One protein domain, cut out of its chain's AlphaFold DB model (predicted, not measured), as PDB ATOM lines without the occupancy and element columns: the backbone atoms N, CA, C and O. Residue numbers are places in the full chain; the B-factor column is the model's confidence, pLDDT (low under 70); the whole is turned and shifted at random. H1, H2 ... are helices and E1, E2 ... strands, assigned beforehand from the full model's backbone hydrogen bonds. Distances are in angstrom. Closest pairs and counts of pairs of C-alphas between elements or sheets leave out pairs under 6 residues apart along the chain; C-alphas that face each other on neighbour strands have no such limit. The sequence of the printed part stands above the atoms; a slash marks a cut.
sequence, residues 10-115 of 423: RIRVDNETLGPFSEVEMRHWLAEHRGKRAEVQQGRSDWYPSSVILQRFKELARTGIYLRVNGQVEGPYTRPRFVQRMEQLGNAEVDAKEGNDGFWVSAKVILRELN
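This is residues 10 to 115 of the 423 residues of the protein "Membrane protein" of Rhodopirellula maiorica SM1 (UniProt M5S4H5). Two small lobes are joined by one long helix, H2, which reaches from the sheet of the first to the sheet of the second. The first lobe is a three-stranded sheet, E2 E1 E3, with H1 over one face; the second is a three-stranded sheet, E5 E4 E6, with H3 and H4 over one face, both running along its strands. The printed part has 106 residues, with four named helices and six named strands in the order E1 E2 H1 E3 H2 E4 E5 H3 E6 H4, of mixed class. Both sheets, E2 E1 E3 and E5 E4 E6, are antiparallel. The whole is elongated, 47 by 26 by 25 A, and only just loose, close to compact, with a radius of gyration of the C-alphas of 15.8 A.

E1, residues 10 to 13, and E2, residues 16 to 21, form a hairpin, with N 11 and O 18 at 2.9 A. E3, residues 38 to 42, is antiparallel to E1 on its other side, with N 12 and O 39 at 2.8 A. H1, residues 23 to 32, is on this sheet at a height of 9.5 A, over E1 and along the strands. E2, H1 and E3 are a split strand-helix-strand unit, two strands running the same way with E1 between them, and its crossover is right-handed. H2, residues 50 to 63, is on the same face, making two layers, a sheet and its helices; the closest C-alphas of H1 and H2, Leu 30 and Leu 54, are 7.1 A apart, close but not clearly touching. E4, residues 65 to 69, and E5, residues 72 to 77, form a hairpin, with N 67 and O 74 at 2.9 A. E6, residues 95 to 98, is antiparallel to E4, with N 66 and O 97 at 2.9 A. H2 is on this sheet too; its closest C-alpha pair with E5, Ala 61 and Pro 76, is at 5.9 A. H3, residues 79 to 89, is on the sheet E5 E4 E6 at a height of 9.6 A and runs along the strands, and E5, H3 and E6 are a second split strand-helix-strand unit, with E4 between E5 and E6 in the sheet and a right-handed crossover. H4, residues 107 to 114, is on the same face, over E6. In H1, H2, H3 and H4 every O i to N i+4 pair is within hydrogen-bond range.

E1 begins at C-alpha 10, (2.441, -42.390, 0.030). H2, the longest helix, measures 19.8 A; H3 measures 15.4 A and E2 14.5 A. H4 ends at C-alpha 114, (21.825, -22.067, -14.280).

The C-alphas farthest apart, Asp 14 and Asn 91, are 47.5 A apart. The printed part has no cut, no link is long, and no printed residue is under 70.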
ATOM      1  N   ARG A  10       3.220 -41.660  -0.982       97.38
ATOM      2  CA  ARG A  10       2.441 -42.390   0.030       97.38
ATOM      3  C   ARG A  10       2.415 -41.601   1.330       97.38
ATOM      4  O   ARG A  10       3.357 -40.863   1.621       97.38
ATOM      5  N   ILE A  11       1.340 -41.750   2.095       97.81
ATOM      6  CA  ILE A  11       1.144 -41.083   3.387       97.81
ATOM      7  C   ILE A  11       0.851 -42.149   4.428       97.81
ATOM      8  O   ILE A  11       0.065 -43.047   4.161       97.81
ATOM      9  N   ARG A  12       1.448 -42.042   5.610       98.25
ATOM     10  CA  ARG A  12       1.126 -42.881   6.757       98.25
ATOM     11  C   ARG A  12       0.465 -42.035   7.836       98.25
ATOM     12  O   ARG A  12       1.058 -41.049   8.273       98.25
ATOM     13  N   VAL A  13      -0.739 -42.409   8.253       97.69
ATOM     14  CA  VAL A  13      -1.510 -41.752   9.321       97.69
ATOM     15  C   VAL A  13      -1.994 -42.843  10.259       97.69
ATOM     16  O   VAL A  13      -2.585 -43.804   9.790       97.69
ATOM     17  N   ASP A  14      -1.703 -42.736  11.555       95.44
ATOM     18  CA  ASP A  14      -2.154 -43.715  12.559       95.44
ATOM     19  C   ASP A  14      -1.832 -45.184  12.183       95.44
ATOM     20  O   ASP A  14      -2.638 -46.087  12.368       95.44
ATOM     21  N   ASN A  15      -0.630 -45.417  11.634       94.69
ATOM     22  CA  ASN A  15      -0.136 -46.689  11.070       94.69
ATOM     23  C   ASN A  15      -0.828 -47.202   9.795       94.69
ATOM     24  O   ASN A  15      -0.348 -48.173   9.206       94.69
ATOM     25  N   GLU A  16      -1.863 -46.537   9.294       97.62
ATOM     26  CA  GLU A  16      -2.451 -46.851   7.996       97.62
ATOM     27  C   GLU A  16      -1.672 -46.151   6.877       97.62
ATOM     28  O   GLU A  16      -1.337 -44.970   6.976       97.62
ATOM     29  N   THR A  17      -1.345 -46.883   5.807       97.88
ATOM     30  CA  THR A  17      -0.642 -46.328   4.643       97.88
ATOM     31  C   THR A  17      -1.624 -46.080   3.505       97.88
ATOM     32  O   THR A  17      -2.167 -47.015   2.930       97.88
ATOM     33  N   LEU A  18      -1.793 -44.811   3.149       97.62
ATOM     34  CA  LEU A  18      -2.629 -44.332   2.056       97.62
ATOM     35  C   LEU A  18      -1.775 -44.048   0.807       97.62
ATOM     36  O   LEU A  18      -0.633 -43.578   0.906       97.62
ATOM     37  N   GLY A  19      -2.341 -44.283  -0.375       94.12
ATOM     38  CA  GLY A  19      -1.727 -43.986  -1.675       94.12
ATOM     39  C   GLY A  19      -1.812 -45.160  -2.661       94.12
ATOM     40  O   GLY A  19      -2.390 -46.194  -2.332       94.12
ATOM     41  N   PRO A  20      -1.216 -45.038  -3.862       95.75
ATOM     42  CA  PRO A  20      -0.325 -43.964  -4.305       95.75
ATOM     43  C   PRO A  20      -1.052 -42.655  -4.657       95.75
ATOM     44  O   PRO A  20      -2.138 -42.676  -5.221       95.75
ATOM     45  N   PHE A  21      -0.412 -41.523  -4.371       95.31
ATOM     46  CA  PHE A  21      -0.847 -40.178  -4.749       95.31
ATOM     47  C   PHE A  21       0.107 -39.565  -5.778       95.31
ATOM     48  O   PHE A  21       1.327 -39.761  -5.721       95.31
ATOM     49  N   SER A  22      -0.429 -38.740  -6.671       91.44
ATOM     50  CA  SER A  22       0.359 -37.778  -7.441       91.44
ATOM     51  C   SER A  22       0.921 -36.671  -6.534       91.44
ATOM     52  O   SER A  22       0.446 -36.436  -5.422       91.44
ATOM     53  N   GLU A  23       1.934 -35.933  -7.005       88.44
ATOM     54  CA  GLU A  23       2.485 -34.799  -6.241       88.44
ATOM     55  C   GLU A  23       1.423 -33.716  -5.962       88.44
ATOM     56  O   GLU A  23       1.444 -33.075  -4.910       88.44
ATOM     57  N   VAL A  24       0.479 -33.522  -6.891       86.38
ATOM     58  CA  VAL A  24      -0.604 -32.539  -6.759       86.38
ATOM     59  C   VAL A  24      -1.599 -32.973  -5.682       86.38
ATOM     60  O   VAL A  24      -1.900 -32.182  -4.787       86.38
ATOM     61  N   GLU A  25      -2.042 -34.232  -5.711       93.69
ATOM     62  CA  GLU A  25      -2.931 -34.803  -4.688       93.69
ATOM     63  C   GLU A  25      -2.267 -34.800  -3.311       93.69
ATOM     64  O   GLU A  25      -2.878 -34.369  -2.337       93.69
ATOM     65  N   MET A  26      -0.982 -35.163  -3.233       95.44
ATOM     66  CA  MET A  26      -0.207 -35.105  -1.992       95.44
ATOM     67  C   MET A  26      -0.181 -33.687  -1.401       95.44
ATOM     68  O   MET A  26      -0.384 -33.493  -0.202       95.44
ATOM     69  N   ARG A  27       0.061 -32.663  -2.232       92.06
ATOM     70  CA  ARG A  27       0.052 -31.260  -1.782       92.06
ATOM     71  C   ARG A  27      -1.327 -30.834  -1.289       92.06
ATOM     72  O   ARG A  27      -1.394 -30.095  -0.305       92.06
ATOM     73  N   HIS A  28      -2.391 -31.276  -1.957       93.31
ATOM     74  CA  HIS A  28      -3.763 -30.990  -1.550       93.31
ATOM     75  C   HIS A  28      -4.084 -31.644  -0.202       93.31
ATOM     76  O   HIS A  28      -4.467 -30.948   0.739       93.31
ATOM     77  N   TRP A  29      -3.779 -32.937  -0.062       95.75
ATOM     78  CA  TRP A  29      -3.994 -33.697   1.166       95.75
ATOM     79  C   TRP A  29      -3.268 -33.068   2.360       95.75
ATOM     80  O   TRP A  29      -3.873 -32.818   3.401       95.75
ATOM     81  N   LEU A  30      -1.985 -32.720   2.196       95.50
ATOM     82  CA  LEU A  30      -1.186 -32.072   3.243       95.50
ATOM     83  C   LEU A  30      -1.678 -30.659   3.589       95.50
ATOM     84  O   LEU A  30      -1.424 -30.163   4.691       95.50
ATOM     85  N   ALA A  31      -2.331 -29.971   2.650       92.62
ATOM     86  CA  ALA A  31      -2.902 -28.654   2.889       92.62
ATOM     87  C   ALA A  31      -4.213 -28.727   3.681       92.62
ATOM     88  O   ALA A  31      -4.427 -27.861   4.530       92.62
ATOM     89  N   GLU A  32      -5.035 -29.740   3.417       96.56
ATOM     90  CA  GLU A  32      -6.298 -30.009   4.106       96.56
ATOM     91  C   GLU A  32      -6.065 -30.566   5.520       96.56
ATOM     92  O   GLU A  32      -6.657 -30.099   6.489       96.56
ATOM     93  N   HIS A  33      -5.103 -31.476   5.675       96.12
ATOM     94  CA  HIS A  33      -4.846 -32.204   6.921       96.12
ATOM     95  C   HIS A  33      -3.740 -31.583   7.789       96.12
ATOM     96  O   HIS A  33      -2.952 -32.279   8.439       96.12
ATOM     97  N   ARG A  34      -3.656 -30.248   7.821       91.44
ATOM     98  CA  ARG A  34      -2.642 -29.541   8.620       91.44
ATOM     99  C   ARG A  34      -2.823 -29.827  10.111       91.44
ATOM    100  O   ARG A  34      -3.840 -29.479  10.691       91.44
ATOM    101  N   GLY A  35      -1.789 -30.389  10.735       89.94
ATOM    102  CA  GLY A  35      -1.756 -30.672  12.175       89.94
ATOM    103  C   GLY A  35      -1.883 -32.153  12.528       89.94
ATOM    104  O   GLY A  35      -1.538 -32.523  13.649       89.94
ATOM    105  N   LYS A  36      -2.281 -33.015  11.582       94.19
ATOM    106  CA  LYS A  36      -2.206 -34.467  11.783       94.19
ATOM    107  C   LYS A  36      -0.744 -34.926  11.787       94.19
ATOM    108  O   LYS A  36       0.066 -34.472  10.973       94.19
ATOM    109  N   ARG A  37      -0.407 -35.835  12.706       96.06
ATOM    110  CA  ARG A  37       0.885 -36.531  12.714       96.06
ATOM    111  C   ARG A  37       0.860 -37.556  11.586       96.06
ATOM    112  O   ARG A  37       0.289 -38.627  11.735       96.06
ATOM    113  N   ALA A  38       1.424 -37.175  10.450       97.69
ATOM    114  CA  ALA A  38       1.518 -38.026   9.278       97.69
ATOM    115  C   ALA A  38       2.974 -38.121   8.827       97.69
ATOM    116  O   ALA A  38       3.735 -37.160   8.975       97.69
ATOM    117  N   GLU A  39       3.345 -39.253   8.249       98.25
ATOM    118  CA  GLU A  39       4.617 -39.438   7.557       98.25
ATOM    119  C   GLU A  39       4.363 -39.528   6.056       98.25
ATOM    120  O   GLU A  39       3.304 -39.963   5.612       98.25
ATOM    121  N   VAL A  40       5.320 -39.087   5.256       97.75
ATOM    122  CA  VAL A  40       5.214 -39.011   3.805       97.75
ATOM    123  C   VAL A  40       6.434 -39.677   3.189       97.75
ATOM    124  O   VAL A  40       7.559 -39.435   3.621       97.75
ATOM    125  N   GLN A  41       6.203 -40.476   2.154       97.00
ATOM    126  CA  GLN A  41       7.230 -41.172   1.388       97.00
ATOM    127  C   GLN A  41       7.051 -40.874  -0.106       97.00
ATOM    128  O   GLN A  41       5.931 -40.885  -0.617       97.00
ATOM    129  N   GLN A  42       8.151 -40.615  -0.814       95.00
ATOM    130  CA  GLN A  42       8.175 -40.485  -2.276       95.00
ATOM    131  C   GLN A  42       8.921 -41.675  -2.888       95.00
ATOM    132  O   GLN A  42      10.114 -41.847  -2.629       95.00
ATOM    133  N   GLY A  43       8.243 -42.491  -3.694       92.19
ATOM    134  CA  GLY A  43       8.834 -43.691  -4.287       92.19
ATOM    135  C   GLY A  43       9.399 -44.626  -3.212       92.19
ATOM    136  O   GLY A  43       8.669 -45.077  -2.331       92.19
ATOM    137  N   ARG A  44      10.711 -44.886  -3.271       92.88
ATOM    138  CA  ARG A  44      11.453 -45.741  -2.322       92.88
ATOM    139  C   ARG A  44      12.239 -44.971  -1.251       92.88
ATOM    140  O   ARG A  44      13.088 -45.558  -0.592       92.88
ATOM    141  N   SER A  45      12.015 -43.664  -1.110       92.94
ATOM    142  CA  SER A  45      12.700 -42.856  -0.087       92.94
ATOM    143  C   SER A  45      12.297 -43.245   1.340       92.94
ATOM    144  O   SER A  45      11.328 -43.973   1.542       92.94
ATOM    145  N   ASP A  46      13.024 -42.757   2.342       96.81
ATOM    146  CA  ASP A  46      12.621 -42.909   3.742       96.81
ATOM    147  C   ASP A  46      11.301 -42.182   4.043       96.81
ATOM    148  O   ASP A  46      10.867 -41.287   3.310       96.81
ATOM    149  N   TRP A  47      10.655 -42.559   5.146       97.25
ATOM    150  CA  TRP A  47       9.483 -41.857   5.661       97.25
ATOM    151  C   TRP A  47       9.908 -40.555   6.339       97.25
ATOM    152  O   TRP A  47      10.762 -40.546   7.223       97.25
ATOM    153  N   TYR A  48       9.296 -39.443   5.937       97.81
ATOM    154  CA  TYR A  48       9.563 -38.123   6.504       97.81
ATOM    155  C   TYR A  48       8.317 -37.550   7.170       97.81
ATOM    156  O   TYR A  48       7.228 -37.668   6.611       97.81
ATOM    157  N   PRO A  49       8.439 -36.827   8.296       97.81
ATOM    158  CA  PRO A  49       7.302 -36.130   8.878       97.81
ATOM    159  C   PRO A  49       6.657 -35.161   7.875       97.81
ATOM    160  O   PRO A  49       7.342 -34.386   7.197       97.81
ATOM    161  N   SER A  50       5.325 -35.151   7.822       96.94
ATOM    162  CA  SER A  50       4.529 -34.298   6.931       96.94
ATOM    163  C   SER A  50       4.865 -32.810   7.076       96.94
ATOM    164  O   SER A  50       4.860 -32.065   6.096       96.94
ATOM    165  N   SER A  51       5.236 -32.375   8.284       95.25
ATOM    166  CA  SER A  51       5.686 -31.013   8.588       95.25
ATOM    167  C   SER A  51       6.967 -30.624   7.840       95.25
ATOM    168  O   SER A  51       7.047 -29.513   7.308       95.25
ATOM    169  N   VAL A  52       7.936 -31.539   7.736       96.00
ATOM    170  CA  VAL A  52       9.203 -31.335   7.015       96.00
ATOM    171  C   VAL A  52       8.938 -31.222   5.517       96.00
ATOM    172  O   VAL A  52       9.453 -30.315   4.859       96.00
ATOM    173  N   ILE A  53       8.079 -32.086   4.973       95.75
ATOM    174  CA  ILE A  53       7.699 -32.040   3.556       95.75
ATOM    175  C   ILE A  53       6.908 -30.767   3.230       95.75
ATOM    176  O   ILE A  53       7.211 -30.090   2.247       95.75
ATOM    177  N   LEU A  54       5.973 -30.354   4.090       94.12
ATOM    178  CA  LEU A  54       5.263 -29.077   3.957       94.12
ATOM    179  C   LEU A  54       6.215 -27.876   3.979       94.12
ATOM    180  O   LEU A  54       6.017 -26.917   3.229       94.12
ATOM    181  N   GLN A  55       7.244 -27.905   4.827       94.06
ATOM    182  CA  GLN A  55       8.267 -26.862   4.856       94.06
ATOM    183  C   GLN A  55       9.069 -26.835   3.552       94.06
ATOM    184  O   GLN A  55       9.216 -25.760   2.969       94.06
ATOM    185  N   ARG A  56       9.496 -27.997   3.043       94.00
ATOM    186  CA  ARG A  56      10.177 -28.106   1.744       94.00
ATOM    187  C   ARG A  56       9.301 -27.616   0.593       94.00
ATOM    188  O   ARG A  56       9.790 -26.899  -0.272       94.00
ATOM    189  N   PHE A  57       7.998 -27.899   0.596       93.50
ATOM    190  CA  PHE A  57       7.080 -27.356  -0.409       93.50
ATOM    191  C   PHE A  57       6.921 -25.839  -0.320       93.50
ATOM    192  O   PHE A  57       6.847 -25.182  -1.358       93.50
ATOM    193  N   LYS A  58       6.894 -25.263   0.888       92.94
ATOM    194  CA  LYS A  58       6.874 -23.801   1.073       92.94
ATOM    195  C   LYS A  58       8.164 -23.149   0.587       92.94
ATOM    196  O   LYS A  58       8.110 -22.069   0.006       92.94
ATOM    197  N   GLU A  59       9.303 -23.781   0.842       94.12
ATOM    198  CA  GLU A  59      10.598 -23.324   0.347       94.12
ATOM    199  C   GLU A  59      10.650 -23.399  -1.179       94.12
ATOM    200  O   GLU A  59      10.914 -22.391  -1.827       94.12
ATOM    201  N   LEU A  60      10.250 -24.533  -1.758       94.81
ATOM    202  CA  LEU A  60      10.195 -24.724  -3.203       94.81
ATOM    203  C   LEU A  60       9.205 -23.768  -3.887       94.81
ATOM    204  O   LEU A  60       9.464 -23.314  -4.990       94.81
ATOM    205  N   ALA A  61       8.102 -23.388  -3.242       93.81
ATOM    206  CA  ALA A  61       7.206 -22.357  -3.775       93.81
ATOM    207  C   ALA A  61       7.841 -20.950  -3.793       93.81
ATOM    208  O   ALA A  61       7.444 -20.088  -4.578       93.81
ATOM    209  N   ARG A  62       8.820 -20.692  -2.918       94.06
ATOM    210  CA  ARG A  62       9.540 -19.412  -2.855       94.06
ATOM    211  C   ARG A  62      10.724 -19.355  -3.810       94.06
ATOM    212  O   ARG A  62      10.968 -18.287  -4.355       94.06
ATOM    213  N   THR A  63      11.454 -20.455  -3.970       95.38
ATOM    214  CA  THR A  63      12.738 -20.488  -4.693       95.38
ATOM    215  C   THR A  63      12.719 -21.344  -5.956       95.38
ATOM    216  O   THR A  63      13.648 -21.272  -6.754       95.38
ATOM    217  N   GLY A  64      11.695 -22.174  -6.140       96.88
ATOM    218  CA  GLY A  64      11.562 -23.047  -7.298       96.88
ATOM    219  C   GLY A  64      11.160 -22.292  -8.557       96.88
ATOM    220  O   GLY A  64      10.689 -21.156  -8.506       96.88
ATOM    221  N   ILE A  65      11.344 -22.946  -9.696       97.62
ATOM    222  CA  ILE A  65      11.114 -22.360 -11.015       97.62
ATOM    223  C   ILE A  65       9.759 -22.827 -11.529       97.62
ATOM    224  O   ILE A  65       9.475 -24.023 -11.538       97.62
ATOM    225  N   TYR A  66       8.916 -21.897 -11.950       97.62
ATOM    226  CA  TYR A  66       7.653 -22.190 -12.617       97.62
ATOM    227  C   TYR A  66       7.851 -22.072 -14.120       97.62
ATOM    228  O   TYR A  66       8.524 -21.148 -14.569       97.62
ATOM    229  N   LEU A  67       7.250 -22.981 -14.878       97.69
ATOM    230  CA  LEU A  67       7.227 -22.967 -16.337       97.69
ATOM    231  C   LEU A  67       5.818 -22.631 -16.816       97.69
ATOM    232  O   LEU A  67       4.842 -23.003 -16.172       97.69
ATOM    233  N   ARG A  68       5.700 -21.946 -17.948       97.94
ATOM    234  CA  ARG A  68       4.445 -21.781 -18.673       97.94
ATOM    235  C   ARG A  68       4.599 -22.452 -20.029       97.94
ATOM    236  O   ARG A  68       5.297 -21.940 -20.899       97.94
ATOM    237  N   VAL A  69       3.940 -23.592 -20.190       96.69
ATOM    238  CA  VAL A  69       3.965 -24.397 -21.413       96.69
ATOM    239  C   VAL A  69       2.558 -24.372 -21.993       96.69
ATOM    240  O   VAL A  69       1.606 -24.725 -21.302       96.69
ATOM    241  N   ASN A  70       2.399 -23.891 -23.229       95.19
ATOM    242  CA  ASN A  70       1.093 -23.775 -23.896       95.19
ATOM    243  C   ASN A  70       0.033 -23.028 -23.056       95.19
ATOM    244  O   ASN A  70      -1.128 -23.417 -22.996       95.19
ATOM    245  N   GLY A  71       0.446 -21.972 -22.343       93.62
ATOM    246  CA  GLY A  71      -0.431 -21.178 -21.472       93.62
ATOM    247  C   GLY A  71      -0.703 -21.782 -20.087       93.62
ATOM    248  O   GLY A  71      -1.154 -21.061 -19.197       93.62
ATOM    249  N   GLN A  72      -0.362 -23.051 -19.855       95.38
ATOM    250  CA  GLN A  72      -0.533 -23.712 -18.563       95.38
ATOM    251  C   GLN A  72       0.714 -23.550 -17.691       95.38
ATOM    252  O   GLN A  72       1.842 -23.729 -18.148       95.38
ATOM    253  N   VAL A  73       0.514 -23.202 -16.417       95.44
ATOM    254  CA  VAL A  73       1.608 -23.069 -15.448       95.44
ATOM    255  C   VAL A  73       1.921 -24.427 -14.829       95.44
ATOM    256  O   VAL A  73       1.079 -25.011 -14.150       95.44
ATOM    257  N   GLU A  74       3.148 -24.895 -15.025       94.06
ATOM    258  CA  GLU A  74       3.707 -26.092 -14.406       94.06
ATOM    259  C   GLU A  74       4.741 -25.716 -13.321       94.06
ATOM    260  O   GLU A  74       5.414 -24.683 -13.403       94.06
ATOM    261  N   GLY A  75       4.900 -26.564 -12.298       91.81
ATOM    262  CA  GLY A  75       5.884 -26.391 -11.219       91.81
ATOM    263  C   GLY A  75       5.267 -26.162  -9.828       91.81
ATOM    264  O   GLY A  75       4.069 -26.374  -9.635       91.81
ATOM    265  N   PRO A  76       6.065 -25.748  -8.825       95.44
ATOM    266  CA  PRO A  76       7.466 -25.324  -8.921       95.44
ATOM    267  C   PRO A  76       8.456 -26.488  -9.086       95.44
ATOM    268  O   PRO A  76       8.358 -27.502  -8.398       95.44
ATOM    269  N   TYR A  77       9.461 -26.306  -9.942       95.00
ATOM    270  CA  TYR A  77      10.570 -27.236 -10.161       95.00
ATOM    271  C   TYR A  77      11.799 -26.861  -9.333       95.00
ATOM    272  O   TYR A  77      12.118 -25.685  -9.147       95.00
ATOM    273  N   THR A  78      12.543 -27.871  -8.875       94.50
ATOM    274  CA  THR A  78      13.928 -27.667  -8.433       94.50
ATOM    275  C   THR A  78      14.804 -27.354  -9.647       94.50
ATOM    276  O   THR A  78      14.479 -27.763 -10.760       94.50
ATOM    277  N   ARG A  79      15.939 -26.672  -9.449       95.19
ATOM    278  CA  ARG A  79      16.860 -26.323 -10.548       95.19
ATOM    279  C   ARG A  79      17.244 -27.530 -11.429       95.19
ATOM    280  O   ARG A  79      17.095 -27.413 -12.640       95.19
ATOM    281  N   PRO A  80      17.620 -28.705 -10.881       94.00
ATOM    282  CA  PRO A  80      17.917 -29.875 -11.713       94.00
ATOM    283  C   PRO A  80      16.698 -30.395 -12.489       94.00
ATOM    284  O   PRO A  80      16.807 -30.700 -13.673       94.00
ATOM    285  N   ARG A  81      15.513 -30.444 -11.856       92.75
ATOM    286  CA  ARG A  81      14.276 -30.876 -12.534       92.75
ATOM    287  C   ARG A  81      13.844 -29.900 -13.626       92.75
ATOM    288  O   ARG A  81      13.279 -30.335 -14.620       92.75
ATOM    289  N   PHE A  82      14.101 -28.606 -13.449       95.81
ATOM    290  CA  PHE A  82      13.846 -27.591 -14.467       95.81
ATOM    291  C   PHE A  82      14.710 -27.824 -15.710       95.81
ATOM    292  O   PHE A  82      14.166 -27.848 -16.808       95.81
ATOM    293  N   VAL A  83      16.017 -28.066 -15.546       95.31
ATOM    294  CA  VAL A  83      16.922 -28.378 -16.671       95.31
ATOM    295  C   VAL A  83      16.441 -29.625 -17.415       95.31
ATOM    296  O   VAL A  83      16.226 -29.570 -18.622       95.31
ATOM    297  N   GLN A  84      16.142 -30.702 -16.685       94.44
ATOM    298  CA  GLN A  84      15.616 -31.935 -17.276       94.44
ATOM    299  C   GLN A  84      14.284 -31.710 -18.016       94.44
ATOM    300  O   GLN A  84      14.052 -32.268 -19.086       94.44
ATOM    301  N   ARG A  85      13.383 -30.891 -17.457       94.62
ATOM    302  CA  ARG A  85      12.105 -30.554 -18.101       94.62
ATOM    303  C   ARG A  85      12.319 -29.722 -19.366       94.62
ATOM    304  O   ARG A  85      11.630 -29.962 -20.350       94.62
ATOM    305  N   MET A  86      13.272 -28.794 -19.361       96.25
ATOM    306  CA  MET A  86      13.643 -28.010 -20.543       96.25
ATOM    307  C   MET A  86      14.219 -28.890 -21.656       96.25
ATOM    308  O   MET A  86      13.832 -28.724 -22.807       96.25
ATOM    309  N   GLU A  87      15.066 -29.869 -21.326       95.00
ATOM    310  CA  GLU A  87      15.583 -30.844 -22.299       95.00
ATOM    311  C   GLU A  87      14.454 -31.651 -22.957       95.00
ATOM    312  O   GLU A  87      14.456 -31.844 -24.169       95.00
ATOM    313  N   GLN A  88      13.444 -32.061 -22.178       95.31
ATOM    314  CA  GLN A  88      12.265 -32.768 -22.697       95.31
ATOM    315  C   GLN A  88      11.389 -31.900 -23.608       95.31
ATOM    316  O   GLN A  88      10.779 -32.417 -24.540       95.31
ATOM    317  N   LEU A  89      11.292 -30.600 -23.323       95.81
ATOM    318  CA  LEU A  89      10.527 -29.646 -24.132       95.81
ATOM    319  C   LEU A  89      11.280 -29.220 -25.406       95.81
ATOM    320  O   LEU A  89      10.674 -28.667 -26.325       95.81
ATOM    321  N   GLY A  90      12.589 -29.481 -25.483       94.88
ATOM    322  CA  GLY A  90      13.427 -29.151 -26.631       94.88
ATOM    323  C   GLY A  90      13.501 -27.643 -26.895       94.88
ATOM    324  O   GLY A  90      13.716 -26.838 -25.992       94.88
ATOM    325  N   ASN A  91      13.322 -27.246 -28.158       90.12
ATOM    326  CA  ASN A  91      13.420 -25.847 -28.596       90.12
ATOM    327  C   ASN A  91      12.137 -25.024 -28.394       90.12
ATOM    328  O   ASN A  91      12.057 -23.911 -28.919       90.12
ATOM    329  N   ALA A  92      11.150 -25.541 -27.658       92.88
ATOM    330  CA  ALA A  92       9.898 -24.838 -27.415       92.88
ATOM    331  C   ALA A  92      10.133 -23.459 -26.770       92.88
ATOM    332  O   ALA A  92      10.941 -23.299 -25.848       92.88
ATOM    333  N   GLU A  93       9.414 -22.448 -27.256       94.50
ATOM    334  CA  GLU A  93       9.378 -21.138 -26.614       94.50
ATOM    335  C   GLU A  93       8.483 -21.219 -25.381       94.50
ATOM    336  O   GLU A  93       7.258 -21.216 -25.470       94.50
ATOM    337  N   VAL A  94       9.121 -21.357 -24.220       97.56
ATOM    338  CA  VAL A  94       8.440 -21.439 -22.929       97.56
ATOM    339  C   VAL A  94       8.910 -20.314 -22.017       97.56
ATOM    340  O   VAL A  94      10.100 -19.972 -21.976       97.56
ATOM    341  N   ASP A  95       7.967 -19.739 -21.276       98.06
ATOM    342  CA  ASP A  95       8.270 -18.747 -20.251       98.06
ATOM    343  C   ASP A  95       8.556 -19.450 -18.927       98.06
ATOM    344  O   ASP A  95       7.970 -20.483 -18.599       98.06
ATOM    345  N   ALA A  96       9.433 -18.862 -18.128       98.00
ATOM    346  CA  ALA A  96       9.738 -19.308 -16.788       98.00
ATOM    347  C   ALA A  96       9.790 -18.130 -15.812       98.00
ATOM    348  O   ALA A  96      10.034 -16.990 -16.199       98.00
ATOM    349  N   LYS A  97       9.578 -18.405 -14.526       97.75
ATOM    350  CA  LYS A  97       9.828 -17.443 -13.445       97.75
ATOM    351  C   LYS A  97      10.409 -18.136 -12.220       97.75
ATOM    352  O   LYS A  97      10.036 -19.270 -11.919       97.75
ATOM    353  N   GLU A  98      11.277 -17.446 -11.488       96.88
ATOM    354  CA  GLU A  98      11.757 -17.911 -10.184       96.88
ATOM    355  C   GLU A  98      10.819 -17.452  -9.060       96.88
ATOM    356  O   GLU A  98      10.526 -16.265  -8.903       96.88
ATOM    357  N   GLY A  99      10.354 -18.403  -8.255       94.19
ATOM    358  CA  GLY A  99       9.445 -18.164  -7.144       94.19
ATOM    359  C   GLY A  99       8.026 -17.772  -7.565       94.19
ATOM    360  O   GLY A  99       7.719 -17.461  -8.719       94.19
ATOM    361  N   ASN A 100       7.115 -17.786  -6.592       92.94
ATOM    362  CA  ASN A 100       5.706 -17.497  -6.853       92.94
ATOM    363  C   ASN A 100       5.462 -16.047  -7.327       92.94
ATOM    364  O   ASN A 100       4.574 -15.809  -8.144       92.94
ATOM    365  N   ASP A 101       6.280 -15.100  -6.862       92.06
ATOM    366  CA  ASP A 101       6.131 -13.661  -7.130       92.06
ATOM    367  C   ASP A 101       7.100 -13.133  -8.211       92.06
ATOM    368  O   ASP A 101       7.169 -11.921  -8.424       92.06
ATOM    369  N   GLY A 102       7.866 -14.013  -8.867       91.75
ATOM    370  CA  GLY A 102       8.811 -13.634  -9.919       91.75
ATOM    371  C   GLY A 102       8.137 -13.145 -11.204       91.75
ATOM    372  O   GLY A 102       6.966 -13.436 -11.471       91.75
ATOM    373  N   PHE A 103       8.899 -12.420 -12.022       95.12
ATOM    374  CA  PHE A 103       8.476 -12.013 -13.362       95.12
ATOM    375  C   PHE A 103       8.684 -13.153 -14.358       95.12
ATOM    376  O   PHE A 103       9.672 -13.881 -14.272       95.12
ATOM    377  N   TRP A 104       7.750 -13.295 -15.298       97.56
ATOM    378  CA  TRP A 104       7.894 -14.225 -16.412       97.56
ATOM    379  C   TRP A 104       8.964 -13.713 -17.375       97.56
ATOM    380  O   TRP A 104       8.911 -12.567 -17.816       97.56
ATOM    381  N   VAL A 105       9.932 -14.568 -17.675       97.56
ATOM    382  CA  VAL A 105      11.021 -14.344 -18.628       97.56
ATOM    383  C   VAL A 105      11.158 -15.575 -19.517       97.56
ATOM    384  O   VAL A 105      10.704 -16.653 -19.150       97.56
ATOM    385  N   SER A 106      11.825 -15.462 -20.664       97.25
ATOM    386  CA  SER A 106      12.114 -16.646 -21.482       97.25
ATOM    387  C   SER A 106      12.903 -17.680 -20.669       97.25
ATOM    388  O   SER A 106      13.935 -17.351 -20.075       97.25
ATOM    389  N   ALA A 107      12.475 -18.945 -20.671       97.25
ATOM    390  CA  ALA A 107      13.150 -20.009 -19.927       97.25
ATOM    391  C   ALA A 107      14.616 -20.202 -20.344       97.25
ATOM    392  O   ALA A 107      15.439 -20.608 -19.527       97.25
ATOM    393  N   LYS A 108      14.979 -19.823 -21.579       95.94
ATOM    394  CA  LYS A 108      16.369 -19.808 -22.071       95.94
ATOM    395  C   LYS A 108      17.264 -18.825 -21.308       95.94
ATOM    396  O   LYS A 108      18.482 -18.982 -21.322       95.94
ATOM    397  N   VAL A 109      16.699 -17.783 -20.694       96.19
ATOM    398  CA  VAL A 109      17.440 -16.833 -19.844       96.19
ATOM    399  C   VAL A 109      17.791 -17.499 -18.519       96.19
ATOM    400  O   VAL A 109      18.962 -17.532 -18.155       96.19
ATOM    401  N   ILE A 110      16.808 -18.123 -17.865       95.75
ATOM    402  CA  ILE A 110      17.032 -18.853 -16.608       95.75
ATOM    403  C   ILE A 110      17.972 -20.043 -16.840       95.75
ATOM    404  O   ILE A 110      18.895 -20.266 -16.066       95.75
ATOM    405  N   LEU A 111      17.804 -20.781 -17.942       95.56
ATOM    406  CA  LEU A 111      18.678 -21.906 -18.283       95.56
ATOM    407  C   LEU A 111      20.141 -21.469 -18.477       95.56
ATOM    408  O   LEU A 111      21.048 -22.152 -18.007       95.56
ATOM    409  N   ARG A 112      20.368 -20.305 -19.105       93.56
ATOM    410  CA  ARG A 112      21.702 -19.697 -19.243       93.56
ATOM    411  C   ARG A 112      22.324 -19.337 -17.899       93.56
ATOM    412  O   ARG A 112      23.515 -19.548 -17.708       93.56
ATOM    413  N   GLU A 113      21.526 -18.817 -16.974       93.88
ATOM    414  CA  GLU A 113      21.989 -18.467 -15.630       93.88
ATOM    415  C   GLU A 113      22.334 -19.711 -14.796       93.88
ATOM    416  O   GLU A 113      23.294 -19.704 -14.025       93.88
ATOM    417  N   LEU A 114      21.586 -20.803 -14.977       92.31
ATOM    418  CA  LEU A 114      21.825 -22.067 -14.280       92.31
ATOM    419  C   LEU A 114      23.021 -22.847 -14.826       92.31
ATOM    420  O   LEU A 114      23.636 -23.600 -14.071       92.31
ATOM    421  N   ASN A 115      23.347 -22.682 -16.109       90.94
ATOM    422  CA  ASN A 115      24.469 -23.363 -16.743       90.94
ATOM    423  C   ASN A 115      25.383 -22.389 -17.505       90.94
ATOM    424  O   ASN A 115      25.467 -22.444 -18.737       90.94
TER     425      ASN A 115